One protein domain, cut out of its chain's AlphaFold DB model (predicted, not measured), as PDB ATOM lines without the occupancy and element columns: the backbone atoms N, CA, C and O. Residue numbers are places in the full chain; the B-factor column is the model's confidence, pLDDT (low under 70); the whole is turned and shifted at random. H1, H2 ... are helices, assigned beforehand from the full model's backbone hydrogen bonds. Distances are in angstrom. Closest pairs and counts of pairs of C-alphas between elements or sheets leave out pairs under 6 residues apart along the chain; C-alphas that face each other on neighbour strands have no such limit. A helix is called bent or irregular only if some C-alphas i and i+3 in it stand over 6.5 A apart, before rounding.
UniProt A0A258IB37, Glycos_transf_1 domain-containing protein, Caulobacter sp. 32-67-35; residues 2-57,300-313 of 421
ATOM      1  N   ASP A   2     255.054 164.249 207.661       85.25
ATOM      2  CA  ASP A   2     255.938 165.255 207.036       85.25
ATOM      3  C   ASP A   2     255.376 166.683 207.033       85.25
ATOM      4  O   ASP A   2     256.010 167.592 207.555       85.25
ATOM      5  N   LEU A   3     254.137 166.869 206.554       86.00
ATOM      6  CA  LEU A   3     253.497 168.190 206.530       86.00
ATOM      7  C   LEU A   3     253.462 168.853 207.915       86.00
ATOM      8  O   LEU A   3     253.632 170.059 207.999       86.00
ATOM      9  N   VAL A   4     253.223 168.075 208.976       90.88
ATOM     10  CA  VAL A   4     253.133 168.561 210.363       90.88
ATOM     11  C   VAL A   4     254.506 168.975 210.888       90.88
ATOM     12  O   VAL A   4     254.621 170.013 211.547       90.88
ATOM     13  N   SER A   5     255.530 168.176 210.584       90.62
ATOM     14  CA  SER A   5     256.918 168.455 210.950       90.62
ATOM     15  C   SER A   5     257.434 169.712 210.251       90.62
ATOM     16  O   SER A   5     258.052 170.552 210.895       90.62
ATOM     17  N   ASP A   6     257.101 169.907 208.973       89.31
ATOM     18  CA  ASP A   6     257.558 171.044 208.164       89.31
ATOM     19  C   ASP A   6     256.961 172.399 208.584       89.31
ATOM     20  O   ASP A   6     257.479 173.447 208.193       89.31
ATOM     21  N   LEU A   7     255.905 172.422 209.408       90.88
ATOM     22  CA  LEU A   7     255.260 173.673 209.843       90.88
ATOM     23  C   LEU A   7     256.184 174.597 210.644       90.88
ATOM     24  O   LEU A   7     255.917 175.793 210.757       90.88
ATOM     25  N   ILE A   8     257.279 174.065 211.185       90.56
ATOM     26  CA  ILE A   8     258.287 174.852 211.900       90.56
ATOM     27  C   ILE A   8     259.264 175.575 210.963       90.56
ATOM     28  O   ILE A   8     260.151 176.292 211.432       90.56
ATOM     29  N   LEU A   9     259.165 175.358 209.652       89.12
ATOM     30  CA  LEU A   9     260.054 175.923 208.642       89.12
ATOM     31  C   LEU A   9     259.370 177.080 207.887       89.12
ATOM     32  O   LEU A   9     258.161 177.297 207.993       89.12
ATOM     33  N   PRO A  10     260.113 177.906 207.130       85.62
ATOM     34  CA  PRO A  10     259.502 178.863 206.209       85.62
ATOM     35  C   PRO A  10     258.578 178.165 205.191       85.62
ATOM     36  O   PRO A  10     258.905 177.071 204.734       85.62
ATOM     37  N   PRO A  11     257.460 178.795 204.775       84.31
ATOM     38  CA  PRO A  11     257.143 180.217 204.921       84.31
ATOM     39  C   PRO A  11     256.286 180.582 206.144       84.31
ATOM     40  O   PRO A  11     255.963 181.767 206.276       84.31
ATOM     41  N   PHE A  12     255.943 179.625 207.010       88.31
ATOM     42  CA  PHE A  12     254.987 179.827 208.103       88.31
ATOM     43  C   PHE A  12     255.396 180.946 209.072       88.31
ATOM     44  O   PHE A  12     256.569 181.317 209.191       88.31
ATOM     45  N   LYS A  13     254.405 181.542 209.727       88.50
ATOM     46  CA  LYS A  13     254.507 182.755 210.536       88.50
ATOM     47  C   LYS A  13     253.913 182.537 211.931       88.50
ATOM     48  O   LYS A  13     253.073 181.661 212.102       88.50
ATOM     49  N   PRO A  14     254.255 183.401 212.905       90.94
ATOM     50  CA  PRO A  14     253.663 183.373 214.248       90.94
ATOM     51  C   PRO A  14     252.139 183.522 214.325       90.94
ATOM     52  O   PRO A  14     251.563 183.278 215.378       90.94
ATOM     53  N   TRP A  15     251.487 183.944 213.241       92.44
ATOM     54  CA  TRP A  15     250.030 184.054 213.122       92.44
ATOM     55  C   TRP A  15     249.416 182.983 212.207       92.44
ATOM     56  O   TRP A  15     248.233 183.061 211.883       92.44
ATOM     57  N   ASP A  16     250.207 182.004 211.769       93.19
ATOM     58  CA  ASP A  16     249.679 180.790 211.160       93.19
ATOM     59  C   ASP A  16     249.378 179.782 212.268       93.19
ATOM     60  O   ASP A  16     250.084 179.716 213.279       93.19
ATOM     61  N   ALA A  17     248.322 178.995 212.085       95.31
ATOM     62  CA  ALA A  17     247.884 178.035 213.082       95.31
ATOM     63  C   ALA A  17     247.593 176.669 212.472       95.31
ATOM     64  O   ALA A  17     247.035 176.567 211.379       95.31
ATOM     65  N   MET A  18     247.904 175.623 213.233       96.06
ATOM     66  CA  MET A  18     247.381 174.284 212.998       96.06
ATOM     67  C   MET A  18     246.533 173.871 214.192       96.06
ATOM     68  O   MET A  18     247.035 173.621 215.286       96.06
ATOM     69  N   ILE A  19     245.229 173.799 213.957       97.06
ATOM     70  CA  ILE A  19     244.256 173.413 214.971       97.06
ATOM     71  C   ILE A  19     244.412 171.924 215.274       97.06
ATOM     72  O   ILE A  19     244.319 171.083 214.380       97.06
ATOM     73  N   CYS A  20     244.615 171.613 216.548       97.31
ATOM     74  CA  CYS A  20     244.588 170.259 217.074       97.31
ATOM     75  C   CYS A  20     243.193 169.991 217.651       97.31
ATOM     76  O   CYS A  20     242.672 170.791 218.421       97.31
ATOM     77  N   THR A  21     242.572 168.870 217.294       96.50
ATOM     78  CA  THR A  21     241.209 168.538 217.750       96.50
ATOM     79  C   THR A  21     241.157 168.082 219.210       96.50
ATOM     80  O   THR A  21     240.102 168.123 219.835       96.50
ATOM     81  N   SER A  22     242.293 167.670 219.770       97.12
ATOM     82  CA  SER A  22     242.445 167.204 221.148       97.12
ATOM     83  C   SER A  22     243.870 167.439 221.657       97.12
ATOM     84  O   SER A  22     244.791 167.736 220.886       97.12
ATOM     85  N   SER A  23     244.067 167.249 222.956       96.62
ATOM     86  CA  SER A  23     245.358 167.177 223.628       96.62
ATOM     87  C   SER A  23     246.215 166.027 223.089       96.62
ATOM     88  O   SER A  23     247.428 166.185 222.960       96.62
ATOM     89  N   ALA A  24     245.606 164.907 222.682       94.94
ATOM     90  CA  ALA A  24     246.310 163.796 222.048       94.94
ATOM     91  C   ALA A  24     246.872 164.195 220.674       94.94
ATOM     92  O   ALA A  24     248.056 163.976 220.407       94.94
ATOM     93  N   ALA A  25     246.066 164.858 219.837       95.81
ATOM     94  CA  ALA A  25     246.530 165.399 218.560       95.81
ATOM     95  C   ALA A  25     247.651 166.432 218.765       95.81
ATOM     96  O   ALA A  25     248.693 166.350 218.111       95.81
ATOM     97  N   LEU A  26     247.482 167.348 219.727       96.75
ATOM     98  CA  LEU A  26     248.505 168.331 220.088       96.75
ATOM     99  C   LEU A  26     249.809 167.660 220.534       96.75
ATOM    100  O   LEU A  26     250.887 168.094 220.131       96.75
ATOM    101  N   SER A  27     249.727 166.600 221.339       95.62
ATOM    102  CA  SER A  27     250.892 165.857 221.822       95.62
ATOM    103  C   SER A  27     251.689 165.246 220.668       95.62
ATOM    104  O   SER A  27     252.914 165.360 220.651       95.62
ATOM    105  N   VAL A  28     251.018 164.630 219.688       94.94
ATOM    106  CA  VAL A  28     251.679 164.045 218.506       94.94
ATOM    107  C   VAL A  28     252.349 165.127 217.664       94.94
ATOM    108  O   VAL A  28     253.517 164.994 217.306       94.94
ATOM    109  N   VAL A  29     251.633 166.217 217.384       95.50
ATOM    110  CA  VAL A  29     252.162 167.361 216.631       95.50
ATOM    111  C   VAL A  29     253.394 167.943 217.313       95.50
ATOM    112  O   VAL A  29     254.425 168.130 216.671       95.50
ATOM    113  N   THR A  30     253.290 168.218 218.613       95.62
ATOM    114  CA  THR A  30     254.366 168.837 219.393       95.62
ATOM    115  C   THR A  30     255.586 167.929 219.417       95.62
ATOM    116  O   THR A  30     256.685 168.394 219.140       95.62
ATOM    117  N   ARG A  31     255.393 166.620 219.651       95.50
ATOM    118  CA  ARG A  31     256.485 165.640 219.627       95.50
ATOM    119  C   ARG A  31     257.198 165.620 218.280       95.50
ATOM    120  O   ARG A  31     258.411 165.773 218.255       95.50
ATOM    121  N   LEU A  32     256.454 165.508 217.177       95.00
ATOM    122  CA  LEU A  32     257.033 165.502 215.831       95.00
ATOM    123  C   LEU A  32     257.826 166.780 215.542       95.00
ATOM    124  O   LEU A  32     258.920 166.713 214.991       95.00
ATOM    125  N   GLN A  33     257.290 167.942 215.919       94.81
ATOM    126  CA  GLN A  33     257.972 169.217 215.717       94.81
ATOM    127  C   GLN A  33     259.220 169.355 216.590       94.81
ATOM    128  O   GLN A  33     260.233 169.851 216.106       94.81
ATOM    129  N   ASP A  34     259.175 168.922 217.849       95.12
ATOM    130  CA  ASP A  34     260.325 168.962 218.754       95.12
ATOM    131  C   ASP A  34     261.446 168.029 218.286       95.12
ATOM    132  O   ASP A  34     262.602 168.450 218.227       95.12
ATOM    133  N   ASP A  35     261.105 166.807 217.875       94.94
ATOM    134  CA  ASP A  35     262.069 165.840 217.345       94.94
ATOM    135  C   ASP A  35     262.702 166.370 216.048       94.94
ATOM    136  O   ASP A  35     263.915 166.281 215.852       94.94
ATOM    137  N   PHE A  36     261.907 167.010 215.185       94.50
ATOM    138  CA  PHE A  36     262.402 167.619 213.950       94.50
ATOM    139  C   PHE A  36     263.298 168.838 214.213       94.50
ATOM    140  O   PHE A  36     264.336 168.984 213.566       94.50
ATOM    141  N   ARG A  37     262.959 169.688 215.197       95.12
ATOM    142  CA  ARG A  37     263.834 170.785 215.658       95.12
ATOM    143  C   ARG A  37     265.167 170.239 216.145       95.12
ATOM    144  O   ARG A  37     266.205 170.717 215.695       95.12
ATOM    145  N   ALA A  38     265.132 169.242 217.031       96.12
ATOM    146  CA  ALA A  38     266.329 168.622 217.587       96.12
ATOM    147  C   ALA A  38     267.215 168.049 216.475       96.12
ATOM    148  O   ALA A  38     268.403 168.369 216.413       96.12
ATOM    149  N   TRP A  39     266.615 167.306 215.541       95.88
ATOM    150  CA  TRP A  39     267.322 166.731 214.403       95.88
ATOM    151  C   TRP A  39     267.988 167.809 213.535       95.88
ATOM    152  O   TRP A  39     269.186 167.728 213.268       95.88
ATOM    153  N   PHE A  40     267.270 168.869 213.146       95.69
ATOM    154  CA  PHE A  40     267.851 169.956 212.347       95.69
ATOM    155  C   PHE A  40     268.940 170.727 213.094       95.69
ATOM    156  O   PHE A  40     269.968 171.061 212.497       95.69
ATOM    157  N   SER A  41     268.736 171.025 214.376       96.38
ATOM    158  CA  SER A  41     269.738 171.705 215.194       96.38
ATOM    159  C   SER A  41     271.029 170.895 215.285       96.38
ATOM    160  O   SER A  41     272.102 171.460 215.084       96.38
ATOM    161  N   GLU A  42     270.930 169.583 215.504       98.06
ATOM    162  CA  GLU A  42     272.080 168.679 215.576       98.06
ATOM    163  C   GLU A  42     272.802 168.541 214.226       98.06
ATOM    164  O   GLU A  42     274.027 168.627 214.169       98.06
ATOM    165  N   HIS A  43     272.059 168.380 213.126       97.62
ATOM    166  CA  HIS A  43     272.642 168.006 211.831       97.62
ATOM    167  C   HIS A  43     273.020 169.196 210.941       97.62
ATOM    168  O   HIS A  43     273.822 169.045 210.020       97.62
ATOM    169  N   THR A  44     272.447 170.379 211.178       97.00
ATOM    170  CA  THR A  44     272.677 171.568 210.332       97.00
ATOM    171  C   THR A  44     273.148 172.797 211.108       97.00
ATOM    172  O   THR A  44     273.526 173.794 210.495       97.00
ATOM    173  N   GLY A  45     273.120 172.761 212.447       96.62
ATOM    174  CA  GLY A  45     273.365 173.938 213.284       96.62
ATOM    175  C   GLY A  45     272.215 174.951 213.262       96.62
ATOM    176  O   GLY A  45     272.412 176.111 213.623       96.62
ATOM    177  N   ALA A  46     271.017 174.550 212.816       95.00
ATOM    178  CA  ALA A  46     269.851 175.424 212.783       95.00
ATOM    179  C   ALA A  46     269.485 175.911 214.195       95.00
ATOM    180  O   ALA A  46     269.223 175.119 215.100       95.00
ATOM    181  N   THR A  47     269.432 177.232 214.368       93.12
ATOM    182  CA  THR A  47     269.078 177.891 215.638       93.12
ATOM    183  C   THR A  47     267.751 178.647 215.579       93.12
ATOM    184  O   THR A  47     267.312 179.211 216.578       93.12
ATOM    185  N   ARG A  48     267.106 178.695 214.407       91.06
ATOM    186  CA  ARG A  48     265.871 179.453 214.181       91.06
ATOM    187  C   ARG A  48     264.836 178.584 213.484       91.06
ATOM    188  O   ARG A  48     265.105 178.032 212.422       91.06
ATOM    189  N   PHE A  49     263.646 178.562 214.064       92.12
ATOM    190  CA  PHE A  49     262.453 177.909 213.541       92.12
ATOM    191  C   PHE A  49     261.275 178.880 213.662       92.12
ATOM    192  O   PHE A  49     261.312 179.805 214.478       92.12
ATOM    193  N   ASN A  50     260.237 178.681 212.858       86.69
ATOM    194  CA  ASN A  50     259.015 179.470 212.911       86.69
ATOM    195  C   ASN A  50     258.051 178.840 213.926       86.69
ATOM    196  O   ASN A  50     257.638 177.695 213.737       86.69
ATOM    197  N   PRO A  51     257.686 179.542 215.010       83.62
ATOM    198  CA  PRO A  51     256.648 179.060 215.905       83.62
ATOM    199  C   PRO A  51     255.294 179.310 215.241       83.62
ATOM    200  O   PRO A  51     254.953 180.460 214.988       83.62
ATOM    201  N   ILE A  52     254.535 178.259 214.948       92.00
ATOM    202  CA  ILE A  52     253.114 178.390 214.602       92.00
ATOM    203  C   ILE A  52     252.257 178.228 215.857       92.00
ATOM    204  O   ILE A  52     252.702 177.653 216.855       92.00
ATOM    205  N   VAL A  53     251.017 178.702 215.811       95.25
ATOM    206  CA  VAL A  53     250.062 178.512 216.907       95.25
ATOM    207  C   VAL A  53     249.441 177.117 216.804       95.25
ATOM    208  O   VAL A  53     248.991 176.700 215.738       95.25
ATOM    209  N   LEU A  54     249.394 176.388 217.919       96.38
ATOM    210  CA  LEU A  54     248.831 175.035 218.000       96.38
ATOM    211  C   LEU A  54     247.638 174.998 218.972       96.38
ATOM    212  O   LEU A  54     247.747 174.425 220.057       96.38
ATOM    213  N   PRO A  55     246.512 175.662 218.652       97.25
ATOM    214  CA  PRO A  55     245.372 175.704 219.555       97.25
ATOM    215  C   PRO A  55     244.673 174.340 219.598       97.25
ATOM    216  O   PRO A  55     244.573 173.651 218.579       97.25
ATOM    217  N   VAL A  56     244.131 173.979 220.765       97.56
ATOM    218  CA  VAL A  56     243.222 172.833 220.890       97.56
ATOM    219  C   VAL A  56     241.788 173.319 220.724       97.56
ATOM    220  O   VAL A  56     241.224 173.930 221.636       97.56
ATOM    221  N   ILE A  57     241.193 173.051 219.562       97.56
ATOM    222  CA  ILE A  57     239.780 173.338 219.290       97.56
ATOM    223  C   ILE A  57     239.085 172.015 218.941       97.56
ATOM    224  O   ILE A  57     239.327 171.472 217.862       97.56
ATOM    225  N   ASP A 300     237.471 183.521 218.264       97.88
ATOM    226  CA  ASP A 300     238.533 183.971 219.162       97.88
ATOM    227  C   ASP A 300     239.918 183.721 218.551       97.88
ATOM    228  O   ASP A 300     240.706 184.655 218.430       97.88
ATOM    229  N   LEU A 301     240.178 182.511 218.038       98.06
ATOM    230  CA  LEU A 301     241.440 182.203 217.362       98.06
ATOM    231  C   LEU A 301     241.701 183.148 216.180       98.06
ATOM    232  O   LEU A 301     242.799 183.681 216.041       98.06
ATOM    233  N   ALA A 302     240.710 183.368 215.313       97.81
ATOM    234  CA  ALA A 302     240.870 184.245 214.156       97.81
ATOM    235  C   ALA A 302     241.180 185.696 214.565       97.81
ATOM    236  O   ALA A 302     242.018 186.353 213.936       97.81
ATOM    237  N   ARG A 303     240.533 186.191 215.629       98.00
ATOM    238  CA  ARG A 303     240.809 187.513 216.203       98.00
ATOM    239  C   ARG A 303     242.249 187.589 216.706       98.00
ATOM    240  O   ARG A 303     242.973 188.492 216.281       98.00
ATOM    241  N   ASP A 304     242.663 186.623 217.521       96.94
ATOM    242  CA  ASP A 304     243.974 186.587 218.169       96.94
ATOM    243  C   ASP A 304     245.111 186.492 217.131       96.94
ATOM    244  O   ASP A 304     246.054 187.287 217.147       96.94
ATOM    245  N   LEU A 305     244.992 185.603 216.136       96.31
ATOM    246  CA  LEU A 305     245.951 185.514 215.023       96.31
ATOM    247  C   LEU A 305     245.999 186.813 214.206       96.31
ATOM    248  O   LEU A 305     247.068 187.255 213.776       96.31
ATOM    249  N   GLY A 306     244.847 187.458 214.009       95.19
ATOM    250  CA  GLY A 306     244.757 188.752 213.343       95.19
ATOM    251  C   GLY A 306     245.505 189.860 214.089       95.19
ATOM    252  O   GLY A 306     246.126 190.710 213.449       95.19
ATOM    253  N   GLU A 307     245.478 189.856 215.422       95.12
ATOM    254  CA  GLU A 307     246.232 190.796 216.258       95.12
ATOM    255  C   GLU A 307     247.738 190.570 216.144       95.12
ATOM    256  O   GLU A 307     248.471 191.525 215.874       95.12
ATOM    257  N   ILE A 308     248.188 189.312 216.231       93.00
ATOM    258  CA  ILE A 308     249.599 188.939 216.043       93.00
ATOM    259  C   ILE A 308     250.088 189.404 214.663       93.00
ATOM    260  O   ILE A 308     251.145 190.028 214.546       93.00
ATOM    261  N   ARG A 309     249.295 189.160 213.610       92.38
ATOM    262  CA  ARG A 309     249.630 189.573 212.242       92.38
ATOM    263  C   ARG A 309     249.723 191.090 212.094       92.38
ATOM    264  O   ARG A 309     250.656 191.578 211.464       92.38
ATOM    265  N   ARG A 310     248.769 191.846 212.651       92.56
ATOM    266  CA  ARG A 310     248.784 193.320 212.598       92.56
ATOM    267  C   ARG A 310     249.988 193.896 213.342       92.56
ATOM    268  O   ARG A 310     250.613 194.822 212.834       92.56
ATOM    269  N   ALA A 311     250.329 193.331 214.499       92.25
ATOM    270  CA  ALA A 311     251.472 193.764 215.300       92.25
ATOM    271  C   ALA A 311     252.821 193.524 214.598       92.25
ATOM    272  O   ALA A 311     253.749 194.311 214.767       92.25
ATOM    273  N   ALA A 312     252.925 192.471 213.783       86.88
ATOM    274  CA  ALA A 312     254.140 192.158 213.032       86.88
ATOM    275  C   ALA A 312     254.405 193.085 211.827       86.88
ATOM    276  O   ALA A 312     255.515 193.090 211.295       86.88
ATOM    277  N   GLY A 313     253.415 193.880 211.404       82.12
ATOM    278  CA  GLY A 313     253.527 194.807 210.277       82.12
ATOM    279  C   GLY A 313     253.508 194.140 208.892       82.12
ATOM    280  O   GLY A 313     253.262 192.945 208.733       82.12
TER     281      GLY A 313
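What this domain is: This is residues 2 to 57 and 300 to 313 of the 421 residues of the protein "Glycos_transf_1 domain-containing protein" of Caulobacter sp. 32-67-35 (UniProt A0A258IB37). A flat, rather open arrangement has the long helix H2 along one side and H3 at the other, with extended stretches without a named element, residues 14 to 20 and 49 to 57, running between them. Short H1 packs crosswise on H2. The 70 printed residues hold three named helices, H1, H2, H3 in chain order, and no named strand: all helix. The whole is only just compact, close to loose, with a radius of gyration of the C-alphas of 12.9 A and spans of 37 by 32 by 15 A.

Where its parts are: H1, residues 2 to 8, begins at C-alpha 2 (255.938, 165.255, 207.036) and measures 11.0 A; it is irregular, but only just, with C-alphas 5 and 8 6.6 A apart. H2, residues 23 to 44, measures 30.7 A. H3, residues 300 to 312, measures 18.7 A and ends at C-alpha 312 (254.140, 192.158, 213.032).

How they stand to each other: H1 and H2 touch, about perpendicular at 73 degrees; the closest C-alphas, of Ser 5 and Gln 33, are 4.9 A apart. H2 touches H1 with residues 29 to 37 alone. H3 is apart from H1 and H2. Every O i to N i+4 pair is within hydrogen-bond range in H2 and H3, but 1 of 3 in H1, beside 2 of 4 O i to N i+3 pairs.

The domain as a whole: The C-alphas farthest apart, of His 43 and Asp 300, are 38.4 A apart. Residues 58 to 299 are not printed; C-alphas 57 and 300 are 10.7 A apart across the cut. The link H1 to H2 is long, 14 residues. No printed residue is under 70 in pLDDT.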